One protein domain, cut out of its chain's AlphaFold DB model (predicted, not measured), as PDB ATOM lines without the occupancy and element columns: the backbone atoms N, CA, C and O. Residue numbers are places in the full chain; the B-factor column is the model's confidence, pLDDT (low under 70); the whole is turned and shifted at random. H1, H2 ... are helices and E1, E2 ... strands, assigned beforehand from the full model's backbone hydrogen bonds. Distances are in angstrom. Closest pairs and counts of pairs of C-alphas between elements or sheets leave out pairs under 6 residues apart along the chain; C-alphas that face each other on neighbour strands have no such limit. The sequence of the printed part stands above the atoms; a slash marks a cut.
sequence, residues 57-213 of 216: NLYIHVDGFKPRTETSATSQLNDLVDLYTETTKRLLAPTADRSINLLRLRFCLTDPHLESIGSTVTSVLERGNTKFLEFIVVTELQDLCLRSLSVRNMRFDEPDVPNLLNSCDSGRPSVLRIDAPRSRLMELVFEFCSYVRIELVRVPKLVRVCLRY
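What this domain is: This is residues 57 to 213 of the 216 residues of the protein "F-box domain-containing protein" of Setaria viridis (UniProt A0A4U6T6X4). This domain is a flat slab wound in stacked turns: strands E1, E2, E3, E4, E6 and E8 lie side by side in one row, and a second row of H2, H3, H4 and then the strands E5 and E7 covers one face of it. The chain passes from row to row along most of its course, but E4 folds back beside E3, where two sheets meet edge to edge. The printed part has 157 residues with four named helices and eight named strands, in the order E1 H1 H2 E2 H3 E3 E4 H4 E5 E6 E7 E8, and its class is mixed, helices and strands. The sheets run E1 E2 E3, parallel; E4 E6 E8, mixed; and E5 E7, parallel. The whole is compact, with a radius of gyration of the C-alphas of 15.4 A and spans of 45 by 44 by 23 A.

How they stand to each other: Begin with the sheet of E1, residues 57 to 61, E2, residues 102 to 108, and E3, residues 132 to 138, where E2 is the inner strand. E1 and E2 are parallel at 6 degrees, with N 58 and O 102 2.8 A apart, within hydrogen-bond range. E2 and E3 are parallel at 12 degrees, with N 136 and O 105 at 2.7 A. After E1, H1, residues 62 to 65, only grazes this sheet. H2, residues 74 to 92, touches H1 with its residues 80 to 84 alone, the C-alphas of Val 62 and Tyr 84 being closest at 5.9 A. H2 runs along the strands at a height over the sheet of 9.1 A, over E1 and only just over E2, where 3 of its C-alphas fall. On the same face, at a height of 10.6 A, find H3, residues 114 to 126. These are two layers, helices on one face of a sheet, with two strand-helix-strand units, parallel neighbour strands joined through helices: E1, H1 H2, E2 and E2, H3, E3, both with right-handed crossovers. H2, with residues 85 to 92 alone, touches H3 at a shallow tilt of 11 degrees, the same way; the closest C-alphas, of Lys 89 and Thr 120, are 6.2 A apart. E4, residues 148 to 152, follows E3 in the chain after a short link, and 18 pairs of their C-alphas are within 8 A; the closest C-alphas, of Ile 136 and Ser 148, are 4.1 A apart. H4, residues 161 to 168, touches H3 at a shallow tilt of 34 degrees, only just short of steep, opposite ways; the C-alphas of Gly 118 and Pro 162 are closest at 4.2 A. E5, residues 175 to 179, comes within 5.3 A of H4, between the C-alphas of Ile 178 and Ser 167. E6, residues 187 to 191, is antiparallel to E4 at 161 degrees, with N 150 and O 189 at 2.9 A. E7, residues 197 to 202, is parallel to E5 at 13 degrees, with N 178 and O 199 at 2.8 A. E8, residues 208 to 212, is parallel to E6 at 12 degrees, with N 190 and O 210 at 2.8 A. E5 and E6 are apart, and so are E7 and E8. In H2 and H3 every O i to N i+4 pair is within hydrogen-bond range, in H4 3 of 4 are, and H1 is too short for such a pair.

Where its parts are: Find C-alpha 57 at (200.079, 222.045, 224.863), where E1 begins; it ends at residue 61, and H1 takes residues 62 to 65. From C-alpha 74 at (170.139, 231.452, 229.500), H2 runs 27.0 A to residue 92. E2, residues 102 to 108, is 20.1 A long, H3, residues 114 to 126, 18.1 A, and E3, residues 132 to 138, 19.6 A. Then read E4 at 148 to 152, H4 at 161 to 168, E5 at 175 to 179 and E6 at 187 to 191. E7, residues 197 to 202, is 15.8 A long, and E8, from residue 208, ends at C-alpha 212, at (186.850, 203.681, 231.741).

The domain as a whole: The two C-alphas farthest apart, those of Thr 69 and Pro 204, are 45.9 A apart. The printed part has no cut, and no link is long. The mean pLDDT of the printed part is 73.0; look for values under 70 at residues 67 to 75, 109 to 111, 138 to 159, 167 to 174, 191 to 195 and 213.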
ATOM      1  N   ASN A  57     201.020 222.854 224.098       84.12
ATOM      2  CA  ASN A  57     200.079 222.045 224.863       84.12
ATOM      3  C   ASN A  57     198.944 222.947 225.342       84.12
ATOM      4  O   ASN A  57     199.164 223.845 226.156       84.12
ATOM      5  N   LEU A  58     197.744 222.721 224.822       85.44
ATOM      6  CA  LEU A  58     196.574 223.537 225.100       85.44
ATOM      7  C   LEU A  58     195.521 222.734 225.844       85.44
ATOM      8  O   LEU A  58     195.094 221.677 225.383       85.44
ATOM      9  N   TYR A  59     195.061 223.297 226.959       84.56
ATOM     10  CA  TYR A  59     193.848 222.866 227.633       84.56
ATOM     11  C   TYR A  59     192.869 224.035 227.706       84.56
ATOM     12  O   TYR A  59     193.105 225.005 228.429       84.56
ATOM     13  N   ILE A  60     191.790 223.963 226.928       85.56
ATOM     14  CA  ILE A  60     190.777 225.018 226.851       85.56
ATOM     15  C   ILE A  60     189.493 224.500 227.480       85.56
ATOM     16  O   ILE A  60     188.896 223.544 226.989       85.56
ATOM     17  N   HIS A  61     189.078 225.143 228.569       83.56
ATOM     18  CA  HIS A  61     187.939 224.726 229.372       83.56
ATOM     19  C   HIS A  61     186.859 225.808 229.388       83.56
ATOM     20  O   HIS A  61     187.136 226.946 229.765       83.56
ATOM     21  N   VAL A  62     185.628 225.427 229.040       78.69
ATOM     22  CA  VAL A  62     184.438 226.297 229.018       78.69
ATOM     23  C   VAL A  62     184.187 227.023 230.354       78.69
ATOM     24  O   VAL A  62     184.013 228.238 230.365       78.69
ATOM     25  N   ASP A  63     184.352 226.353 231.501       75.00
ATOM     26  CA  ASP A  63     184.284 226.979 232.839       75.00
ATOM     27  C   ASP A  63     185.287 228.122 233.074       75.00
ATOM     28  O   ASP A  63     185.029 229.016 233.884       75.00
ATOM     29  N   GLY A  64     186.408 228.162 232.342       73.69
ATOM     30  CA  GLY A  64     187.361 229.278 232.395       73.69
ATOM     31  C   GLY A  64     186.752 230.617 231.956       73.69
ATOM     32  O   GLY A  64     187.275 231.682 232.307       73.69
ATOM     33  N   PHE A  65     185.629 230.562 231.242       77.19
ATOM     34  CA  PHE A  65     184.890 231.701 230.709       77.19
ATOM     35  C   PHE A  65     183.657 232.056 231.547       77.19
ATOM     36  O   PHE A  65     183.018 233.071 231.279       77.19
ATOM     37  N   LYS A  66     183.354 231.292 232.607       73.88
ATOM     38  CA  LYS A  66     182.190 231.552 233.459       73.88
ATOM     39  C   LYS A  66     182.305 232.916 234.169       73.88
ATOM     40  O   LYS A  66     183.364 233.229 234.752       73.88
ATOM     41  N   PRO A  67     181.238 233.743 234.146       67.06
ATOM     42  CA  PRO A  67     181.170 234.963 234.940       67.06
ATOM     43  C   PRO A  67     181.344 234.652 236.429       67.06
ATOM     44  O   PRO A  67     180.991 233.573 236.899       67.06
ATOM     45  N   ARG A  68     181.893 235.601 237.197       64.44
ATOM     46  CA  ARG A  68     182.028 235.447 238.660       64.44
ATOM     47  C   ARG A  68     180.700 235.591 239.415       64.44
ATOM     48  O   ARG A  68     180.665 235.332 240.608       64.44
ATOM     49  N   THR A  69     179.640 236.032 238.745       60.16
ATOM     50  CA  THR A  69     178.313 236.244 239.327       60.16
ATOM     51  C   THR A  69     177.435 235.023 239.066       60.16
ATOM     52  O   THR A  69     177.295 234.612 237.918       60.16
ATOM     53  N   GLU A  70     176.841 234.453 240.113       54.69
ATOM     54  CA  GLU A  70     176.074 233.192 240.079       54.69
ATOM     55  C   GLU A  70     174.683 233.291 239.422       54.69
ATOM     56  O   GLU A  70     173.849 232.400 239.566       54.69
ATOM     57  N   THR A  71     174.391 234.364 238.689       55.47
ATOM     58  CA  THR A  71     173.050 234.588 238.145       55.47
ATOM     59  C   THR A  71     172.833 233.757 236.882       55.47
ATOM     60  O   THR A  71     173.241 234.138 235.791       55.47
ATOM     61  N   SER A  72     172.173 232.610 237.030       54.41
ATOM     62  CA  SER A  72     171.845 231.687 235.940       54.41
ATOM     63  C   SER A  72     170.763 232.258 235.010       54.41
ATOM     64  O   SER A  72     169.575 232.007 235.202       54.41
ATOM     65  N   ALA A  73     171.170 233.013 233.988       62.06
ATOM     66  CA  ALA A  73     170.326 233.371 232.847       62.06
ATOM     67  C   ALA A  73     170.798 232.632 231.585       62.06
ATOM     68  O   ALA A  73     171.997 232.525 231.335       62.06
ATOM     69  N   THR A  74     169.858 232.156 230.766       61.41
ATOM     70  CA  THR A  74     170.139 231.452 229.500       61.41
ATOM     71  C   THR A  74     170.953 232.295 228.517       61.41
ATOM     72  O   THR A  74     171.813 231.762 227.824       61.41
ATOM     73  N   SER A  75     170.758 233.618 228.507       64.25
ATOM     74  CA  SER A  75     171.568 234.545 227.707       64.25
ATOM     75  C   SER A  75     173.052 234.514 228.084       64.25
ATOM     76  O   SER A  75     173.896 234.502 227.200       64.25
ATOM     77  N   GLN A  76     173.382 234.392 229.376       70.19
ATOM     78  CA  GLN A  76     174.776 234.308 229.828       70.19
ATOM     79  C   GLN A  76     175.447 232.990 229.433       70.19
ATOM     80  O   GLN A  76     176.667 232.950 229.295       70.19
ATOM     81  N   LEU A  77     174.676 231.908 229.266       72.69
ATOM     82  CA  LEU A  77     175.208 230.638 228.775       72.69
ATOM     83  C   LEU A  77     175.613 230.756 227.303       72.69
ATOM     84  O   LEU A  77     176.701 230.315 226.946       72.69
ATOM     85  N   ASN A  78     174.776 231.395 226.482       76.94
ATOM     86  CA  ASN A  78     175.094 231.652 225.079       76.94
ATOM     87  C   ASN A  78     176.316 232.569 224.957       76.94
ATOM     88  O   ASN A  78     177.269 232.201 224.283       76.94
ATOM     89  N   ASP A  79     176.358 233.677 225.704       81.00
ATOM     90  CA  ASP A  79     177.510 234.592 225.708       81.00
ATOM     91  C   ASP A  79     178.814 233.885 226.130       81.00
ATOM     92  O   ASP A  79     179.895 234.144 225.595       81.00
ATOM     93  N   LEU A  80     178.728 232.978 227.107       81.94
ATOM     94  CA  LEU A  80     179.854 232.174 227.577       81.94
ATOM     95  C   LEU A  80     180.346 231.224 226.486       81.94
ATOM     96  O   LEU A  80     181.553 231.132 226.253       81.94
ATOM     97  N   VAL A  81     179.422 230.518 225.837       82.44
ATOM     98  CA  VAL A  81     179.707 229.565 224.761       82.44
ATOM     99  C   VAL A  81     180.266 230.278 223.523       82.44
ATOM    100  O   VAL A  81     181.254 229.819 222.945       82.44
ATOM    101  N   ASP A  82     179.736 231.452 223.183       85.31
ATOM    102  CA  ASP A  82     180.257 232.321 222.125       85.31
ATOM    103  C   ASP A  82     181.693 232.760 222.441       85.31
ATOM    104  O   ASP A  82     182.604 232.613 221.621       85.31
ATOM    105  N   LEU A  83     181.942 233.234 223.667       85.75
ATOM    106  CA  LEU A  83     183.273 233.666 224.096       85.75
ATOM    107  C   LEU A  83     184.282 232.509 224.116       85.75
ATOM    108  O   LEU A  83     185.443 232.687 223.719       85.75
ATOM    109  N   TYR A  84     183.857 231.332 224.578       85.69
ATOM    110  CA  TYR A  84     184.645 230.104 224.531       85.69
ATOM    111  C   TYR A  84     185.020 229.754 223.087       85.69
ATOM    112  O   TYR A  84     186.196 229.515 222.797       85.69
ATOM    113  N   THR A  85     184.044 229.782 222.182       87.44
ATOM    114  CA  THR A  85     184.216 229.464 220.763       87.44
ATOM    115  C   THR A  85     185.195 230.418 220.096       87.44
ATOM    116  O   THR A  85     186.183 229.978 219.505       87.44
ATOM    117  N   GLU A  86     184.990 231.725 220.238       88.25
ATOM    118  CA  GLU A  86     185.858 232.735 219.627       88.25
ATOM    119  C   GLU A  86     187.280 232.692 220.195       88.25
ATOM    120  O   GLU A  86     188.268 232.799 219.461       88.25
ATOM    121  N   THR A  87     187.417 232.442 221.498       85.88
ATOM    122  CA  THR A  87     188.740 232.277 222.110       85.88
ATOM    123  C   THR A  87     189.430 231.012 221.611       85.88
ATOM    124  O   THR A  87     190.627 231.051 221.316       85.88
ATOM    125  N   THR A  88     188.693 229.910 221.472       88.31
ATOM    126  CA  THR A  88     189.203 228.646 220.927       88.31
ATOM    127  C   THR A  88     189.672 228.837 219.489       88.31
ATOM    128  O   THR A  88     190.822 228.523 219.189       88.31
ATOM    129  N   LYS A  89     188.857 229.449 218.622       88.62
ATOM    130  CA  LYS A  89     189.240 229.788 217.240       88.62
ATOM    131  C   LYS A  89     190.518 230.605 217.189       88.62
ATOM    132  O   LYS A  89     191.458 230.242 216.486       88.62
ATOM    133  N   ARG A  90     190.593 231.673 217.985       87.81
ATOM    134  CA  ARG A  90     191.775 232.538 218.024       87.81
ATOM    135  C   ARG A  90     193.019 231.789 218.495       87.81
ATOM    136  O   ARG A  90     194.091 231.978 217.931       87.81
ATOM    137  N   LEU A  91     192.895 230.937 219.510       86.81
ATOM    138  CA  LEU A  91     194.017 230.153 220.029       86.81
ATOM    139  C   LEU A  91     194.456 229.036 219.084       86.81
ATOM    140  O   LEU A  91     195.613 228.640 219.144       86.81
ATOM    141  N   LEU A  92     193.573 228.520 218.238       88.00
ATOM    142  CA  LEU A  92     193.887 227.463 217.277       88.00
ATOM    143  C   LEU A  92     194.224 227.999 215.877       88.00
ATOM    144  O   LEU A  92     194.587 227.216 214.994       88.00
ATOM    145  N   ALA A  93     194.137 229.317 215.679       85.81
ATOM    146  CA  ALA A  93     194.449 229.969 214.418       85.81
ATOM    147  C   ALA A  93     195.887 229.650 213.952       85.81
ATOM    148  O   ALA A  93     196.806 229.552 214.781       85.81
ATOM    149  N   PRO A  94     196.106 229.496 212.632       77.69
ATOM    150  CA  PRO A  94     197.432 229.242 212.085       77.69
ATOM    151  C   PRO A  94     198.398 230.369 212.460       77.69
ATOM    152  O   PRO A  94     198.098 231.549 212.291       77.69
ATOM    153  N   THR A  95     199.575 230.003 212.950       76.56
ATOM    154  CA  THR A  95     200.691 230.922 213.209       76.56
ATOM    155  C   THR A  95     201.956 230.272 212.657       76.56
ATOM    156  O   THR A  95     202.114 229.062 212.797       76.56
ATOM    157  N   ALA A  96     202.807 231.054 211.982       70.12
ATOM    158  CA  ALA A  96     203.870 230.542 211.106       70.12
ATOM    159  C   ALA A  96     204.799 229.510 211.773       70.12
ATOM    160  O   ALA A  96     205.170 228.534 211.131       70.12
ATOM    161  N   ASP A  97     205.078 229.671 213.070       71.94
ATOM    162  CA  ASP A  97     206.032 228.826 213.804       71.94
ATOM    163  C   ASP A  97     205.381 227.914 214.857       71.94
ATOM    164  O   ASP A  97     206.073 227.239 215.624       71.94
ATOM    165  N   ARG A  98     204.045 227.885 214.947       79.81
ATOM    166  CA  ARG A  98     203.373 227.188 216.048       79.81
ATOM    167  C   ARG A  98     202.904 225.794 215.669       79.81
ATOM    168  O   ARG A  98     202.023 225.602 214.834       79.81
ATOM    169  N   SER A  99     203.381 224.834 216.450       81.75
ATOM    170  CA  SER A  99     202.951 223.442 216.414       81.75
ATOM    171  C   SER A  99     202.188 223.067 217.685       81.75
ATOM    172  O   SER A  99     202.763 223.054 218.772       81.75
ATOM    173  N   ILE A 100     200.901 222.728 217.571       86.69
ATOM    174  CA  ILE A 100     200.114 222.225 218.707       86.69
ATOM    175  C   ILE A 100     200.323 220.712 218.803       86.69
ATOM    176  O   ILE A 100     199.852 219.964 217.951       86.69
ATOM    177  N   ASN A 101     201.025 220.267 219.843       83.06
ATOM    178  CA  ASN A 101     201.354 218.864 220.098       83.06
ATOM    179  C   ASN A 101     200.255 218.149 220.893       83.06
ATOM    180  O   ASN A 101     199.984 216.972 220.651       83.06
ATOM    181  N   LEU A 102     199.638 218.856 221.843       82.75
ATOM    182  CA  LEU A 102     198.558 218.354 222.686       82.75
ATOM    183  C   LEU A 102     197.413 219.359 222.671       82.75
ATOM    184  O   LEU A 102     197.603 220.520 223.034       82.75
ATOM    185  N   LEU A 103     196.225 218.898 222.299       85.94
ATOM    186  CA  LEU A 103     195.006 219.686 222.347       85.94
ATOM    187  C   LEU A 103     193.946 218.967 223.175       85.94
ATOM    188  O   LEU A 103     193.494 217.883 222.823       85.94
ATOM    189  N   ARG A 104     193.526 219.596 224.268       84.19
ATOM    190  CA  ARG A 104     192.407 219.152 225.092       84.19
ATOM    191  C   ARG A 104     191.358 220.256 225.127       84.19
ATOM    192  O   ARG A 104     191.644 221.365 225.579       84.19
ATOM    193  N   LEU A 105     190.152 219.957 224.663       84.12
ATOM    194  CA  LEU A 105     189.027 220.889 224.668       84.12
ATOM    195  C   LEU A 105     187.922 220.347 225.562       84.12
ATOM    196  O   LEU A 105     187.483 219.219 225.368       84.12
ATOM    197  N   ARG A 106     187.461 221.155 226.516       80.69
ATOM    198  CA  ARG A 106     186.286 220.869 227.338       80.69
ATOM    199  C   ARG A 106     185.185 221.877 227.043       80.69
ATOM    200  O   ARG A 106     185.380 223.063 227.315       80.69
ATOM    201  N   PHE A 107     184.070 221.396 226.502       77.56
ATOM    202  CA  PHE A 107     182.960 222.200 225.983       77.56
ATOM    203  C   PHE A 107     181.599 221.583 226.331       77.56
ATOM    204  O   PHE A 107     181.504 220.416 226.720       77.56
ATOM    205  N   CYS A 108     180.547 222.391 226.213       71.75
ATOM    206  CA  CYS A 108     179.174 221.972 226.475       71.75
ATOM    207  C   CYS A 108     178.608 221.212 225.275       71.75
ATOM    208  O   CYS A 108     178.854 221.595 224.137       71.75
ATOM    209  N   LEU A 109     177.821 220.162 225.517       65.25
ATOM    210  CA  LEU A 109     177.183 219.424 224.428       65.25
ATOM    211  C   LEU A 109     176.234 220.301 223.611       65.25
ATOM    212  O   LEU A 109     176.219 220.211 222.396       65.25
ATOM    213  N   THR A 110     175.502 221.180 224.289       65.31
ATOM    214  CA  THR A 110     174.535 222.103 223.686       65.31
ATOM    215  C   THR A 110     175.199 223.301 222.997       65.31
ATOM    216  O   THR A 110     174.573 224.351 222.875       65.31
ATOM    217  N   ASP A 111     176.487 223.212 222.661       69.75
ATOM    218  CA  ASP A 111     177.222 224.291 222.011       69.75
ATOM    219  C   ASP A 111     176.817 224.353 220.523       69.75
ATOM    220  O   ASP A 111     177.119 223.434 219.760       69.75
ATOM    221  N   PRO A 112     176.141 225.419 220.059       74.31
ATOM    222  CA  PRO A 112     175.732 225.522 218.659       74.31
ATOM    223  C   PRO A 112     176.928 225.667 217.701       74.31
ATOM    224  O   PRO A 112     176.760 225.580 216.485       74.31
ATOM    225  N   HIS A 113     178.143 225.878 218.215       81.06
ATOM    226  CA  HIS A 113     179.360 226.088 217.436       81.06
ATOM    227  C   HIS A 113     180.252 224.850 217.339       81.06
ATOM    228  O   HIS A 113     181.385 224.964 216.863       81.06
ATOM    229  N   LEU A 114     179.774 223.663 217.733       77.56
ATOM    230  CA  LEU A 114     180.548 222.418 217.644       77.56
ATOM    231  C   LEU A 114     181.106 222.154 216.244       77.56
ATOM    232  O   LEU A 114     182.257 221.743 216.110       77.56
ATOM    233  N   GLU A 115     180.339 222.445 215.194       80.69
ATOM    234  CA  GLU A 115     180.816 222.335 213.812       80.69
ATOM    235  C   GLU A 115     181.997 223.284 213.547       80.69
ATOM    236  O   GLU A 115     183.023 222.895 212.981       80.69
ATOM    237  N   SER A 116     181.890 224.523 214.028       84.94
ATOM    238  CA  SER A 116     182.918 225.553 213.873       84.94
ATOM    239  C   SER A 116     184.202 225.206 214.636       84.94
ATOM    240  O   SER A 116     185.313 225.336 214.105       84.94
ATOM    241  N   ILE A 117     184.061 224.696 215.863       84.25
ATOM    242  CA  ILE A 117     185.170 224.178 216.670       84.25
ATOM    243  C   ILE A 117     185.797 222.978 215.959       84.25
ATOM    244  O   ILE A 117     187.019 222.917 215.825       84.25
ATOM    245  N   GLY A 118     184.983 222.059 215.437       82.06
ATOM    246  CA  GLY A 118     185.453 220.882 214.715       82.06
ATOM    247  C   GLY A 118     186.262 221.227 213.472       82.06
ATOM    248  O   GLY A 118     187.326 220.647 213.255       82.06
ATOM    249  N   SER A 119     185.814 222.209 212.691       83.25
ATOM    250  CA  SER A 119     186.547 222.718 211.525       83.25
ATOM    251  C   SER A 119     187.886 223.341 211.935       83.25
ATOM    252  O   SER A 119     188.943 223.018 211.390       83.25
ATOM    253  N   THR A 120     187.872 224.148 212.997       87.62
ATOM    254  CA  THR A 120     189.088 224.754 213.548       87.62
ATOM    255  C   THR A 120     190.093 223.687 213.989       87.62
ATOM    256  O   THR A 120     191.271 223.765 213.635       87.62
ATOM    257  N   VAL A 121     189.641 222.665 214.718       86.06
ATOM    258  CA  VAL A 121     190.487 221.547 215.151       86.06
ATOM    259  C   VAL A 121     190.994 220.756 213.948       86.06
ATOM    260  O   VAL A 121     192.176 220.447 213.905       86.06
ATOM    261  N   THR A 122     190.164 220.496 212.938       83.56
ATOM    262  CA  THR A 122     190.580 219.838 211.685       83.56
ATOM    263  C   THR A 122     191.783 220.552 211.069       83.56
ATOM    264  O   THR A 122     192.806 219.912 210.834       83.56
ATOM    265  N   SER A 123     191.742 221.885 210.970       83.69
ATOM    266  CA  SER A 123     192.881 222.671 210.471       83.69
ATOM    267  C   SER A 123     194.153 222.514 211.317       83.69
ATOM    268  O   SER A 123     195.262 222.598 210.797       83.69
ATOM    269  N   VAL A 124     194.019 222.307 212.636       85.44
ATOM    270  CA  VAL A 124     195.153 222.048 213.543       85.44
ATOM    271  C   VAL A 124     195.772 220.691 213.246       85.44
ATOM    272  O   VAL A 124     196.994 220.569 213.214       85.44
ATOM    273  N   LEU A 125     194.931 219.693 213.008       81.19
ATOM    274  CA  LEU A 125     195.341 218.315 212.783       81.19
ATOM    275  C   LEU A 125     195.989 218.113 211.410       81.19
ATOM    276  O   LEU A 125     196.971 217.382 211.307       81.19
ATOM    277  N   GLU A 126     195.503 218.806 210.378       79.00
ATOM    278  CA  GLU A 126     196.091 218.810 209.028       79.00
ATOM    279  C   GLU A 126     197.534 219.329 209.005       79.00
ATOM    280  O   GLU A 126     198.318 218.954 208.136       79.00
ATOM    281  N   ARG A 127     197.932 220.132 209.998       80.31
ATOM    282  CA  ARG A 127     199.323 220.588 210.155       80.31
ATOM    283  C   ARG A 127     200.275 219.480 210.628       80.31
ATOM    284  O   ARG A 127     201.476 219.712 210.697       80.31
ATOM    285  N   GLY A 128     199.768 218.291 210.962       70.50
ATOM    286  CA  GLY A 128     200.548 217.055 211.097       70.50
ATOM    287  C   GLY A 128     201.302 216.847 212.413       70.50
ATOM    288  O   GLY A 128     201.797 215.749 212.661       70.50
ATOM    289  N   ASN A 129     201.361 217.846 213.297       76.12
ATOM    290  CA  ASN A 129     202.209 217.767 214.491       76.12
ATOM    291  C   ASN A 129     201.463 217.438 215.798       76.12
ATOM    292  O   ASN A 129     202.090 217.247 216.845       76.12
ATOM    293  N   THR A 130     200.132 217.352 215.768       79.06
ATOM    294  CA  THR A 130     199.331 217.035 216.957       79.06
ATOM    295  C   THR A 130     199.415 215.549 217.292       79.06
ATOM    296  O   THR A 130     198.955 214.696 216.542       79.06
ATOM    297  N   LYS A 131     199.993 215.232 218.454       77.12
ATOM    298  CA  LYS A 131     200.171 213.861 218.961       77.12
ATOM    299  C   LYS A 131     198.994 213.396 219.810       77.12
ATOM    300  O   LYS A 131     198.738 212.198 219.916       77.12
ATOM    301  N   PHE A 132     198.310 214.336 220.454       76.00
ATOM    302  CA  PHE A 132     197.218 214.047 221.371       76.00
ATOM    303  C   PHE A 132     196.073 215.030 221.167       76.00
ATOM    304  O   PHE A 132     196.274 216.243 221.216       76.00
ATOM    305  N   LEU A 133     194.879 214.481 220.980       79.19
ATOM    306  CA  LEU A 133     193.625 215.209 220.950       79.19
ATOM    307  C   LEU A 133     192.704 214.604 222.008       79.19
ATOM    308  O   LEU A 133     192.696 213.397 222.222       79.19
ATOM    309  N   GLU A 134     191.952 215.436 222.705       77.25
ATOM    310  CA  GLU A 134     190.951 214.982 223.657       77.25
ATOM    311  C   GLU A 134     189.801 215.968 223.698       77.25
ATOM    312  O   GLU A 134     190.003 217.173 223.871       77.25
ATOM    313  N   PHE A 135     188.594 215.438 223.553       77.12
ATOM    314  CA  PHE A 135     187.373 216.197 223.718       77.12
ATOM    315  C   PHE A 135     186.751 215.840 225.060       77.12
ATOM    316  O   PHE A 135     186.754 214.707 225.518       77.12
ATOM    317  N   ILE A 136     186.237 216.826 225.762       72.81
ATOM    318  CA  ILE A 136     185.595 216.611 227.045       72.81
ATOM    319  C   ILE A 136     184.243 217.277 226.935       72.81
ATOM    320  O   ILE A 136     184.107 218.484 227.113       72.81
ATOM    321  N   VAL A 137     183.266 216.471 226.551       71.56
ATOM    322  CA  VAL A 137     181.884 216.905 226.406       71.56
ATOM    323  C   VAL A 137     181.247 216.921 227.789       71.56
ATOM    324  O   VAL A 137     181.401 215.952 228.528       71.56
ATOM    325  N   VAL A 138     180.546 218.002 228.124       67.00
ATOM    326  CA  VAL A 138     179.767 218.138 229.362       67.00
ATOM    327  C   VAL A 138     178.298 218.341 228.993       67.00
ATOM    328  O   VAL A 138     177.984 219.252 228.226       67.00
ATOM    329  N   THR A 139     177.389 217.515 229.515       55.00
ATOM    330  CA  THR A 139     175.939 217.693 229.321       55.00
ATOM    331  C   THR A 139     175.314 218.286 230.579       55.00
ATOM    332  O   THR A 139     175.360 217.651 231.624       55.00
ATOM    333  N   GLU A 140     174.745 219.484 230.435       53.09
ATOM    334  CA  GLU A 140     174.067 220.299 231.455       53.09
ATOM    335  C   GLU A 140     174.868 220.634 232.730       53.09
ATOM    336  O   GLU A 140     175.508 219.817 233.382       53.09
ATOM    337  N   LEU A 141     174.787 221.906 233.123       48.81
ATOM    338  CA  LEU A 141     175.420 222.509 234.304       48.81
ATOM    339  C   LEU A 141     174.825 222.032 235.650       48.81
ATOM    340  O   LEU A 141     174.949 222.732 236.654       48.81
ATOM    341  N   GLN A 142     174.194 220.855 235.691       42.72
ATOM    342  CA  GLN A 142     173.674 220.217 236.902       42.72
ATOM    343  C   GLN A 142     174.143 218.752 236.968       42.72
ATOM    344  O   GLN A 142     173.484 217.810 236.543       42.72
ATOM    345  N   ASP A 143     175.355 218.616 237.498       39.16
ATOM    346  CA  ASP A 143     176.009 217.469 238.140       39.16
ATOM    347  C   ASP A 143     176.118 216.074 237.506       39.16
ATOM    348  O   ASP A 143     177.063 215.362 237.873       39.16
ATOM    349  N   LEU A 144     175.302 215.623 236.559       43.22
ATOM    350  CA  LEU A 144     175.437 214.248 236.053       43.22
ATOM    351  C   LEU A 144     174.934 214.119 234.615       43.22
ATOM    352  O   LEU A 144     173.745 213.918 234.432       43.22
ATOM    353  N   CYS A 145     175.831 214.163 233.622       42.12
ATOM    354  CA  CYS A 145     175.857 213.291 232.431       42.12
ATOM    355  C   CYS A 145     177.108 213.632 231.578       42.12
ATOM    356  O   CYS A 145     177.548 214.779 231.573       42.12
ATOM    357  N   LEU A 146     177.730 212.602 230.977       44.88
ATOM    358  CA  LEU A 146     179.065 212.549 230.329       44.88
ATOM    359  C   LEU A 146     180.168 213.435 230.912       44.88
ATOM    360  O   LEU A 146     180.159 214.654 230.776       44.88
ATOM    361  N   ARG A 147     181.203 212.814 231.493       52.88
ATOM    362  CA  ARG A 147     182.339 213.579 232.034       52.88
ATOM    363  C   ARG A 147     183.546 213.699 231.097       52.88
ATOM    364  O   ARG A 147     184.361 214.575 231.384       52.88
ATOM    365  N   SER A 148     183.674 212.911 230.013       53.44
ATOM    366  CA  SER A 148     184.720 213.085 228.974       53.44
ATOM    367  C   SER A 148     184.583 212.148 227.750       53.44
ATOM    368  O   SER A 148     184.218 210.982 227.904       53.44
ATOM    369  N   LEU A 149     184.946 212.617 226.542       58.41
ATOM    370  CA  LEU A 149     185.090 211.817 225.305       58.41
ATOM    371  C   LEU A 149     186.538 211.896 224.781       58.41
ATOM    372  O   LEU A 149     186.886 212.696 223.910       58.41
ATOM    373  N   SER A 150     187.413 211.040 225.286       57.03
ATOM    374  CA  SER A 150     188.832 211.086 224.939       57.03
ATOM    375  C   SER A 150     189.110 210.378 223.611       57.03
ATOM    376  O   SER A 150     188.878 209.180 223.450       57.03
ATOM    377  N   VAL A 151     189.630 211.114 222.628       60.56
ATOM    378  CA  VAL A 151     189.828 210.600 221.266       60.56
ATOM    379  C   VAL A 151     191.307 210.585 220.914       60.56
ATOM    380  O   VAL A 151     191.864 211.570 220.440       60.56
ATOM    381  N   ARG A 152     191.967 209.452 221.164       57.06
ATOM    382  CA  ARG A 152     193.431 209.360 221.184       57.06
ATOM    383  C   ARG A 152     194.005 208.835 219.872       57.06
ATOM    384  O   ARG A 152     193.366 208.098 219.126       57.06
ATOM    385  N   ASN A 153     195.279 209.165 219.646       49.91
ATOM    386  CA  ASN A 153     196.123 208.529 218.631       49.91
ATOM    387  C   ASN A 153     195.531 208.589 217.209       49.91
ATOM    388  O   ASN A 153     195.573 207.616 216.452       49.91
ATOM    389  N   MET A 154     194.943 209.732 216.858       54.00
ATOM    390  CA  MET A 154     194.540 209.992 215.486       54.00
ATOM    391  C   MET A 154     195.800 210.153 214.612       54.00
ATOM    392  O   MET A 154     196.721 210.882 214.972       54.00
ATOM    393  N   ARG A 155     195.859 209.448 213.475       48.00
ATOM    394  CA  ARG A 155     196.913 209.608 212.454       48.00
ATOM    395  C   ARG A 155     196.304 210.296 211.236       48.00
ATOM    396  O   ARG A 155     195.359 209.757 210.671       48.00
ATOM    397  N   PHE A 156     196.795 211.466 210.844       49.97
ATOM    398  CA  PHE A 156     196.067 212.361 209.935       49.97
ATOM    399  C   PHE A 156     196.482 212.226 208.474       49.97
ATOM    400  O   PHE A 156     197.658 212.067 208.195       49.97
ATOM    401  N   ASP A 157     195.476 212.286 207.600       48.38
ATOM    402  CA  ASP A 157     195.540 212.747 206.201       48.38
ATOM    403  C   ASP A 157     194.185 213.423 205.845       48.38
ATOM    404  O   ASP A 157     194.154 214.280 204.977       48.38
ATOM    405  N   GLU A 158     193.078 213.098 206.552       61.16
ATOM    406  CA  GLU A 158     191.769 213.790 206.460       61.16
ATOM    407  C   GLU A 158     190.997 213.674 207.810       61.16
ATOM    408  O   GLU A 158     190.494 212.592 208.136       61.16
ATOM    409  N   PRO A 159     190.963 214.705 208.680       65.06
ATOM    410  CA  PRO A 159     190.268 214.632 209.971       65.06
ATOM    411  C   PRO A 159     188.747 214.782 209.814       65.06
ATOM    412  O   PRO A 159     188.275 215.641 209.082       65.06
ATOM    413  N   ASP A 160     187.972 213.992 210.562       73.62
ATOM    414  CA  ASP A 160     186.499 214.012 210.523       73.62
ATOM    415  C   ASP A 160     185.894 214.509 211.847       73.62
ATOM    416  O   ASP A 160     184.973 213.931 212.431       73.62
ATOM    417  N   VAL A 161     186.516 215.555 212.394       78.31
ATOM    418  CA  VAL A 161     186.177 216.098 213.712       78.31
ATOM    419  C   VAL A 161     184.773 216.716 213.750       78.31
ATOM    420  O   VAL A 161     184.067 216.438 214.716       78.31
ATOM    421  N   PRO A 162     184.314 217.503 212.754       76.62
ATOM    422  CA  PRO A 162     182.969 218.075 212.791       76.62
ATOM    423  C   PRO A 162     181.876 217.011 212.920       76.62
ATOM    424  O   PRO A 162     180.989 217.152 213.758       76.62
ATOM    425  N   ASN A 163     181.977 215.904 212.173       74.81
ATOM    426  CA  ASN A 163     180.989 214.827 212.249       74.81
ATOM    427  C   ASN A 163     181.036 214.092 213.597       74.81
ATOM    428  O   ASN A 163     179.987 213.728 214.132       74.81
ATOM    429  N   LEU A 164     182.226 213.934 214.189       74.25
ATOM    430  CA  LEU A 164     182.394 213.393 215.539       74.25
ATOM    431  C   LEU A 164     181.774 214.299 216.617       74.25
ATOM    432  O   LEU A 164     181.189 213.786 217.565       74.25
ATOM    433  N   LEU A 165     181.896 215.623 216.496       74.31
ATOM    434  CA  LEU A 165     181.313 216.555 217.467       74.31
ATOM    435  C   LEU A 165     179.793 216.665 217.294       74.31
ATOM    436  O   LEU A 165     179.064 216.606 218.277       74.31
ATOM    437  N   ASN A 166     179.302 216.722 216.053       71.50
ATOM    438  CA  ASN A 166     177.868 216.756 215.744       71.50
ATOM    439  C   ASN A 166     177.144 215.468 216.186       71.50
ATOM    440  O   ASN A 166     176.017 215.487 216.672       71.50
ATOM    441  N   SER A 167     177.833 214.332 216.083       67.12
ATOM    442  CA  SER A 167     177.404 213.041 216.632       67.12
ATOM    443  C   SER A 167     177.035 213.123 218.122       67.12
ATOM    444  O   SER A 167     176.085 212.471 218.567       67.12
ATOM    445  N   CYS A 168     177.741 213.955 218.893       62.22
ATOM    446  CA  CYS A 168     177.480 214.138 220.315       62.22
ATOM    447  C   CYS A 168     176.174 214.916 220.581       62.22
ATOM    448  O   CYS A 168     175.482 214.580 221.539       62.22
ATOM    449  N   ASP A 169     175.795 215.886 219.739       58.53
ATOM    450  CA  ASP A 169     174.644 216.798 219.943       58.53
ATOM    451  C   ASP A 169     173.274 216.175 219.594       58.53
ATOM    452  O   ASP A 169     172.216 216.785 219.709       58.53
ATOM    453  N   SER A 170     173.238 214.901 219.193       52.53
ATOM    454  CA  SER A 170     172.042 214.267 218.614       52.53
ATOM    455  C   SER A 170     170.876 213.963 219.587       52.53
ATOM    456  O   SER A 170     169.951 213.221 219.244       52.53
ATOM    457  N   GLY A 171     170.859 214.568 220.781       48.44
ATOM    458  CA  GLY A 171     169.638 214.823 221.565       48.44
ATOM    459  C   GLY A 171     168.871 213.603 222.093       48.44
ATOM    460  O   GLY A 171     167.777 213.755 222.636       48.44
ATOM    461  N   ARG A 172     169.405 212.383 221.959       51.12
ATOM    462  CA  ARG A 172     168.825 211.180 222.571       51.12
ATOM    463  C   ARG A 172     169.635 210.801 223.811       51.12
ATOM    464  O   ARG A 172     170.753 210.313 223.656       51.12
ATOM    465  N   PRO A 173     169.080 210.929 225.031       55.91
ATOM    466  CA  PRO A 173     169.826 210.696 226.271       55.91
ATOM    467  C   PRO A 173     170.328 209.250 226.434       55.91
ATOM    468  O   PRO A 173     171.143 208.971 227.306       55.91
ATOM    469  N   SER A 174     169.871 208.313 225.596       65.38
ATOM    470  CA  SER A 174     170.237 206.898 225.671       65.38
ATOM    471  C   SER A 174     171.226 206.423 224.604       65.38
ATOM    472  O   SER A 174     171.832 205.376 224.814       65.38
ATOM    473  N   VAL A 175     171.418 207.126 223.479       71.56
ATOM    474  CA  VAL A 175     172.230 206.602 222.363       71.56
ATOM    475  C   VAL A 175     173.186 207.651 221.805       71.56
ATOM    476  O   VAL A 175     172.739 208.626 221.211       71.56
ATOM    477  N   LEU A 176     174.490 207.389 221.900       74.62
ATOM    478  CA  LEU A 176     175.525 208.146 221.198       74.62
ATOM    479  C   LEU A 176     175.837 207.473 219.869       74.62
ATOM    480  O   LEU A 176     176.336 206.349 219.852       74.62
ATOM    481  N   ARG A 177     175.570 208.154 218.758       76.31
ATOM    482  CA  ARG A 177     175.919 207.657 217.423       76.31
ATOM    483  C   ARG A 177     177.157 208.384 216.954       76.31
ATOM    484  O   ARG A 177     177.102 209.595 216.878       76.31
ATOM    485  N   ILE A 178     178.229 207.669 216.635       78.56
ATOM    486  CA  ILE A 178     179.458 208.235 216.082       78.56
ATOM    487  C   ILE A 178     179.559 207.827 214.623       78.56
ATOM    488  O   ILE A 178     179.739 206.649 214.295       78.56
ATOM    489  N   ASP A 179     179.469 208.819 213.750       79.50
ATOM    490  CA  ASP A 179     179.658 208.665 212.319       79.50
ATOM    491  C   ASP A 179     180.832 209.538 211.877       79.50
ATOM    492  O   ASP A 179     180.725 210.757 211.850       79.50
ATOM    493  N   ALA A 180     181.975 208.917 211.593       78.62
ATOM    494  CA  ALA A 180     183.202 209.602 211.202       78.62
ATOM    495  C   ALA A 180     183.851 208.858 210.014       78.62
ATOM    496  O   ALA A 180     184.920 208.242 210.165       78.62
ATOM    497  N   PRO A 181     183.178 208.821 208.843       79.75
ATOM    498  CA  PRO A 181     183.528 207.971 207.706       79.75
ATOM    499  C   PRO A 181     184.936 208.177 207.158       79.75
ATOM    500  O   PRO A 181     185.485 207.246 206.567       79.75
ATOM    501  N   ARG A 182     185.524 209.362 207.342       77.38
ATOM    502  CA  ARG A 182     186.896 209.652 206.891       77.38
ATOM    503  C   ARG A 182     187.930 209.509 208.004       77.38
ATOM    504  O   ARG A 182     189.126 209.643 207.763       77.38
ATOM    505  N   SER A 183     187.496 209.181 209.223       73.75
ATOM    506  CA  SER A 183     188.395 209.116 210.368       73.75
ATOM    507  C   SER A 183     189.411 207.979 210.258       73.75
ATOM    508  O   SER A 183     189.105 206.819 209.971       73.75
ATOM    509  N   ARG A 184     190.658 208.310 210.591       72.88
ATOM    510  CA  ARG A 184     191.729 207.347 210.879       72.88
ATOM    511  C   ARG A 184     191.893 207.115 212.377       72.88
ATOM    512  O   ARG A 184     192.999 206.897 212.875       72.88
ATOM    513  N   LEU A 185     190.788 207.235 213.104       74.38
ATOM    514  CA  LEU A 185     190.766 207.063 214.540       74.38
ATOM    515  C   LEU A 185     191.151 205.625 214.882       74.38
ATOM    516  O   LEU A 185     190.479 204.717 214.421       74.38
ATOM    517  N   MET A 186     192.203 205.428 215.677       75.94
ATOM    518  CA  MET A 186     192.661 204.093 216.083       75.94
ATOM    519  C   MET A 186     192.114 203.683 217.450       75.94
ATOM    520  O   MET A 186     191.833 202.504 217.671       75.94
ATOM    521  N   GLU A 187     191.966 204.643 218.364       77.31
ATOM    522  CA  GLU A 187     191.514 204.404 219.730       77.31
ATOM    523  C   GLU A 187     190.485 205.447 220.171       77.31
ATOM    524  O   GLU A 187     190.754 206.647 220.198       77.31
ATOM    525  N   LEU A 188     189.315 204.963 220.576       76.94
ATOM    526  CA  LEU A 188     188.248 205.759 221.162       76.94
ATOM    527  C   LEU A 188     188.135 205.395 222.643       76.94
ATOM    528  O   LEU A 188     187.902 204.235 222.985       76.94
ATOM    529  N   VAL A 189     188.318 206.369 223.526       75.19
ATOM    530  CA  VAL A 189     188.247 206.165 224.973       75.19
ATOM    531  C   VAL A 189     187.088 206.983 225.520       75.19
ATOM    532  O   VAL A 189     187.097 208.209 225.483       75.19
ATOM    533  N   PHE A 190     186.098 206.309 226.083       72.81
ATOM    534  CA  PHE A 190     185.060 206.969 226.852       72.81
ATOM    535  C   PHE A 190     185.399 206.879 228.331       72.81
ATOM    536  O   PHE A 190     185.647 205.789 228.849       72.81
ATOM    537  N   GLU A 191     185.378 208.014 229.017       68.56
ATOM    538  CA  GLU A 191     185.548 208.058 230.466       68.56
ATOM    539  C   GLU A 191     184.227 208.524 231.079       68.56
ATOM    540  O   GLU A 191     183.701 209.578 230.715       68.56
ATOM    541  N   PHE A 192     183.668 207.726 231.993       64.50
ATOM    542  CA  PHE A 192     182.365 207.990 232.622       64.50
ATOM    543  C   PHE A 192     181.228 208.177 231.598       64.50
ATOM    544  O   PHE A 192     180.473 209.153 231.643       64.50
ATOM    545  N   CYS A 193     181.120 207.245 230.647       66.38
ATOM    546  CA  CYS A 193     180.060 207.253 229.640       66.38
ATOM    547  C   CYS A 193     178.713 206.876 230.268       66.38
ATOM    548  O   CYS A 193     178.567 205.757 230.765       66.38
ATOM    549  N   SER A 194     177.743 207.794 230.226       64.25
ATOM    550  CA  SER A 194     176.372 207.585 230.712       64.25
ATOM    551  C   SER A 194     175.375 207.208 229.609       64.25
ATOM    552  O   SER A 194     174.212 206.949 229.909       64.25
ATOM    553  N   TYR A 195     175.801 207.160 228.339       69.88
ATOM    554  CA  TYR A 195     174.944 206.681 227.256       69.88
ATOM    555  C   TYR A 195     174.655 205.189 227.429       69.88
ATOM    556  O   TYR A 195     175.568 204.380 227.582       69.88
ATOM    557  N   VAL A 196     173.377 204.821 227.333       71.69
ATOM    558  CA  VAL A 196     172.918 203.423 227.403       71.69
ATOM    559  C   VAL A 196     173.468 202.601 226.234       71.69
ATOM    560  O   VAL A 196     173.726 201.406 226.370       71.69
ATOM    561  N   ARG A 197     173.652 203.229 225.070       74.94
ATOM    562  CA  ARG A 197     174.149 202.590 223.854       74.94
ATOM    563  C   ARG A 197     175.101 203.509 223.098       74.94
ATOM    564  O   ARG A 197     174.841 204.697 222.944       74.94
ATOM    565  N   ILE A 198     176.172 202.929 222.569       78.69
ATOM    566  CA  ILE A 198     177.098 203.595 221.650       78.69
ATOM    567  C   ILE A 198     176.975 202.896 220.297       78.69
ATOM    568  O   ILE A 198     177.187 201.688 220.196       78.69
ATOM    569  N   GLU A 199     176.608 203.642 219.264       83.94
ATOM    570  CA  GLU A 199     176.527 203.165 217.887       83.94
ATOM    571  C   GLU A 199     177.696 203.726 217.085       83.94
ATOM    572  O   GLU A 199     177.798 204.930 216.870       83.94
ATOM    573  N   LEU A 200     178.573 202.846 216.615       85.69
ATOM    574  CA  LEU A 200     179.672 203.198 215.725       85.69
ATOM    575  C   LEU A 200     179.219 202.935 214.287       85.69
ATOM    576  O   LEU A 200     179.054 201.781 213.899       85.69
ATOM    577  N   VAL A 201     178.963 203.995 213.520       86.81
ATOM    578  CA  VAL A 201     178.347 203.895 212.187       86.81
ATOM    579  C   VAL A 201     179.418 203.696 211.115       86.81
ATOM    580  O   VAL A 201     179.483 202.639 210.490       86.81
ATOM    581  N   ARG A 202     180.297 204.683 210.912       86.38
ATOM    582  CA  ARG A 202     181.450 204.581 210.006       86.38
ATOM    583  C   ARG A 202     182.687 205.110 210.718       86.38
ATOM    584  O   ARG A 202     182.850 206.311 210.846       86.38
ATOM    585  N   VAL A 203     183.542 204.210 211.200       85.06
ATOM    586  CA  VAL A 203     184.815 204.520 211.887       85.06
ATOM    587  C   VAL A 203     185.903 203.550 211.397       85.06
ATOM    588  O   VAL A 203     186.318 202.638 212.110       85.06
ATOM    589  N   PRO A 204     186.334 203.670 210.129       82.31
ATOM    590  CA  PRO A 204     186.935 202.567 209.371       82.31
ATOM    591  C   PRO A 204     188.308 202.093 209.867       82.31
ATOM    592  O   PRO A 204     188.767 201.027 209.459       82.31
ATOM    593  N   LYS A 205     188.999 202.881 210.698       84.31
ATOM    594  CA  LYS A 205     190.316 202.532 211.256       84.31
ATOM    595  C   LYS A 205     190.289 202.251 212.755       84.31
ATOM    596  O   LYS A 205     191.352 202.049 213.333       84.31
ATOM    597  N   LEU A 206     189.112 202.231 213.375       84.94
ATOM    598  CA  LEU A 206     188.997 202.055 214.815       84.94
ATOM    599  C   LEU A 206     189.381 200.632 215.208       84.94
ATOM    600  O   LEU A 206     188.737 199.668 214.808       84.94
ATOM    601  N   VAL A 207     190.446 200.515 216.000       85.00
ATOM    602  CA  VAL A 207     190.976 199.230 216.478       85.00
ATOM    603  C   VAL A 207     190.600 198.997 217.935       85.00
ATOM    604  O   VAL A 207     190.405 197.860 218.357       85.00
ATOM    605  N   ARG A 208     190.520 200.069 218.726       82.88
ATOM    606  CA  ARG A 208     190.307 199.993 220.171       82.88
ATOM    607  C   ARG A 208     189.174 200.901 220.605       82.88
ATOM    608  O   ARG A 208     189.174 202.091 220.306       82.88
ATOM    609  N   VAL A 209     188.261 200.334 221.382       82.94
ATOM    610  CA  VAL A 209     187.278 201.082 222.162       82.94
ATOM    611  C   VAL A 209     187.528 200.766 223.626       82.94
ATOM    612  O   VAL A 209     187.561 199.600 224.010       82.94
ATOM    613  N   CYS A 210     187.728 201.795 224.441       79.88
ATOM    614  CA  CYS A 210     187.913 201.648 225.877       79.88
ATOM    615  C   CYS A 210     186.799 202.384 226.610       79.88
ATOM    616  O   CYS A 210     186.561 203.561 226.355       79.88
ATOM    617  N   LEU A 211     186.159 201.700 227.552       74.94
ATOM    618  CA  LEU A 211     185.269 202.308 228.532       74.94
ATOM    619  C   LEU A 211     186.017 202.327 229.861       74.94
ATOM    620  O   LEU A 211     186.442 201.276 230.340       74.94
ATOM    621  N   ARG A 212     186.227 203.512 230.429       76.62
ATOM    622  CA  ARG A 212     186.850 203.681 231.741       76.62
ATOM    623  C   ARG A 212     185.822 204.229 232.713       76.62
ATOM    624  O   ARG A 212     185.304 205.332 232.534       76.62
ATOM    625  N   TYR A 213     185.567 203.451 233.750       65.88
ATOM    626  CA  TYR A 213     184.867 203.870 234.951       65.88
ATOM    627  C   TYR A 213     185.906 203.825 236.076       65.88
ATOM    628  O   TYR A 213     186.768 202.947 236.061       65.88
TER     629      TYR A 213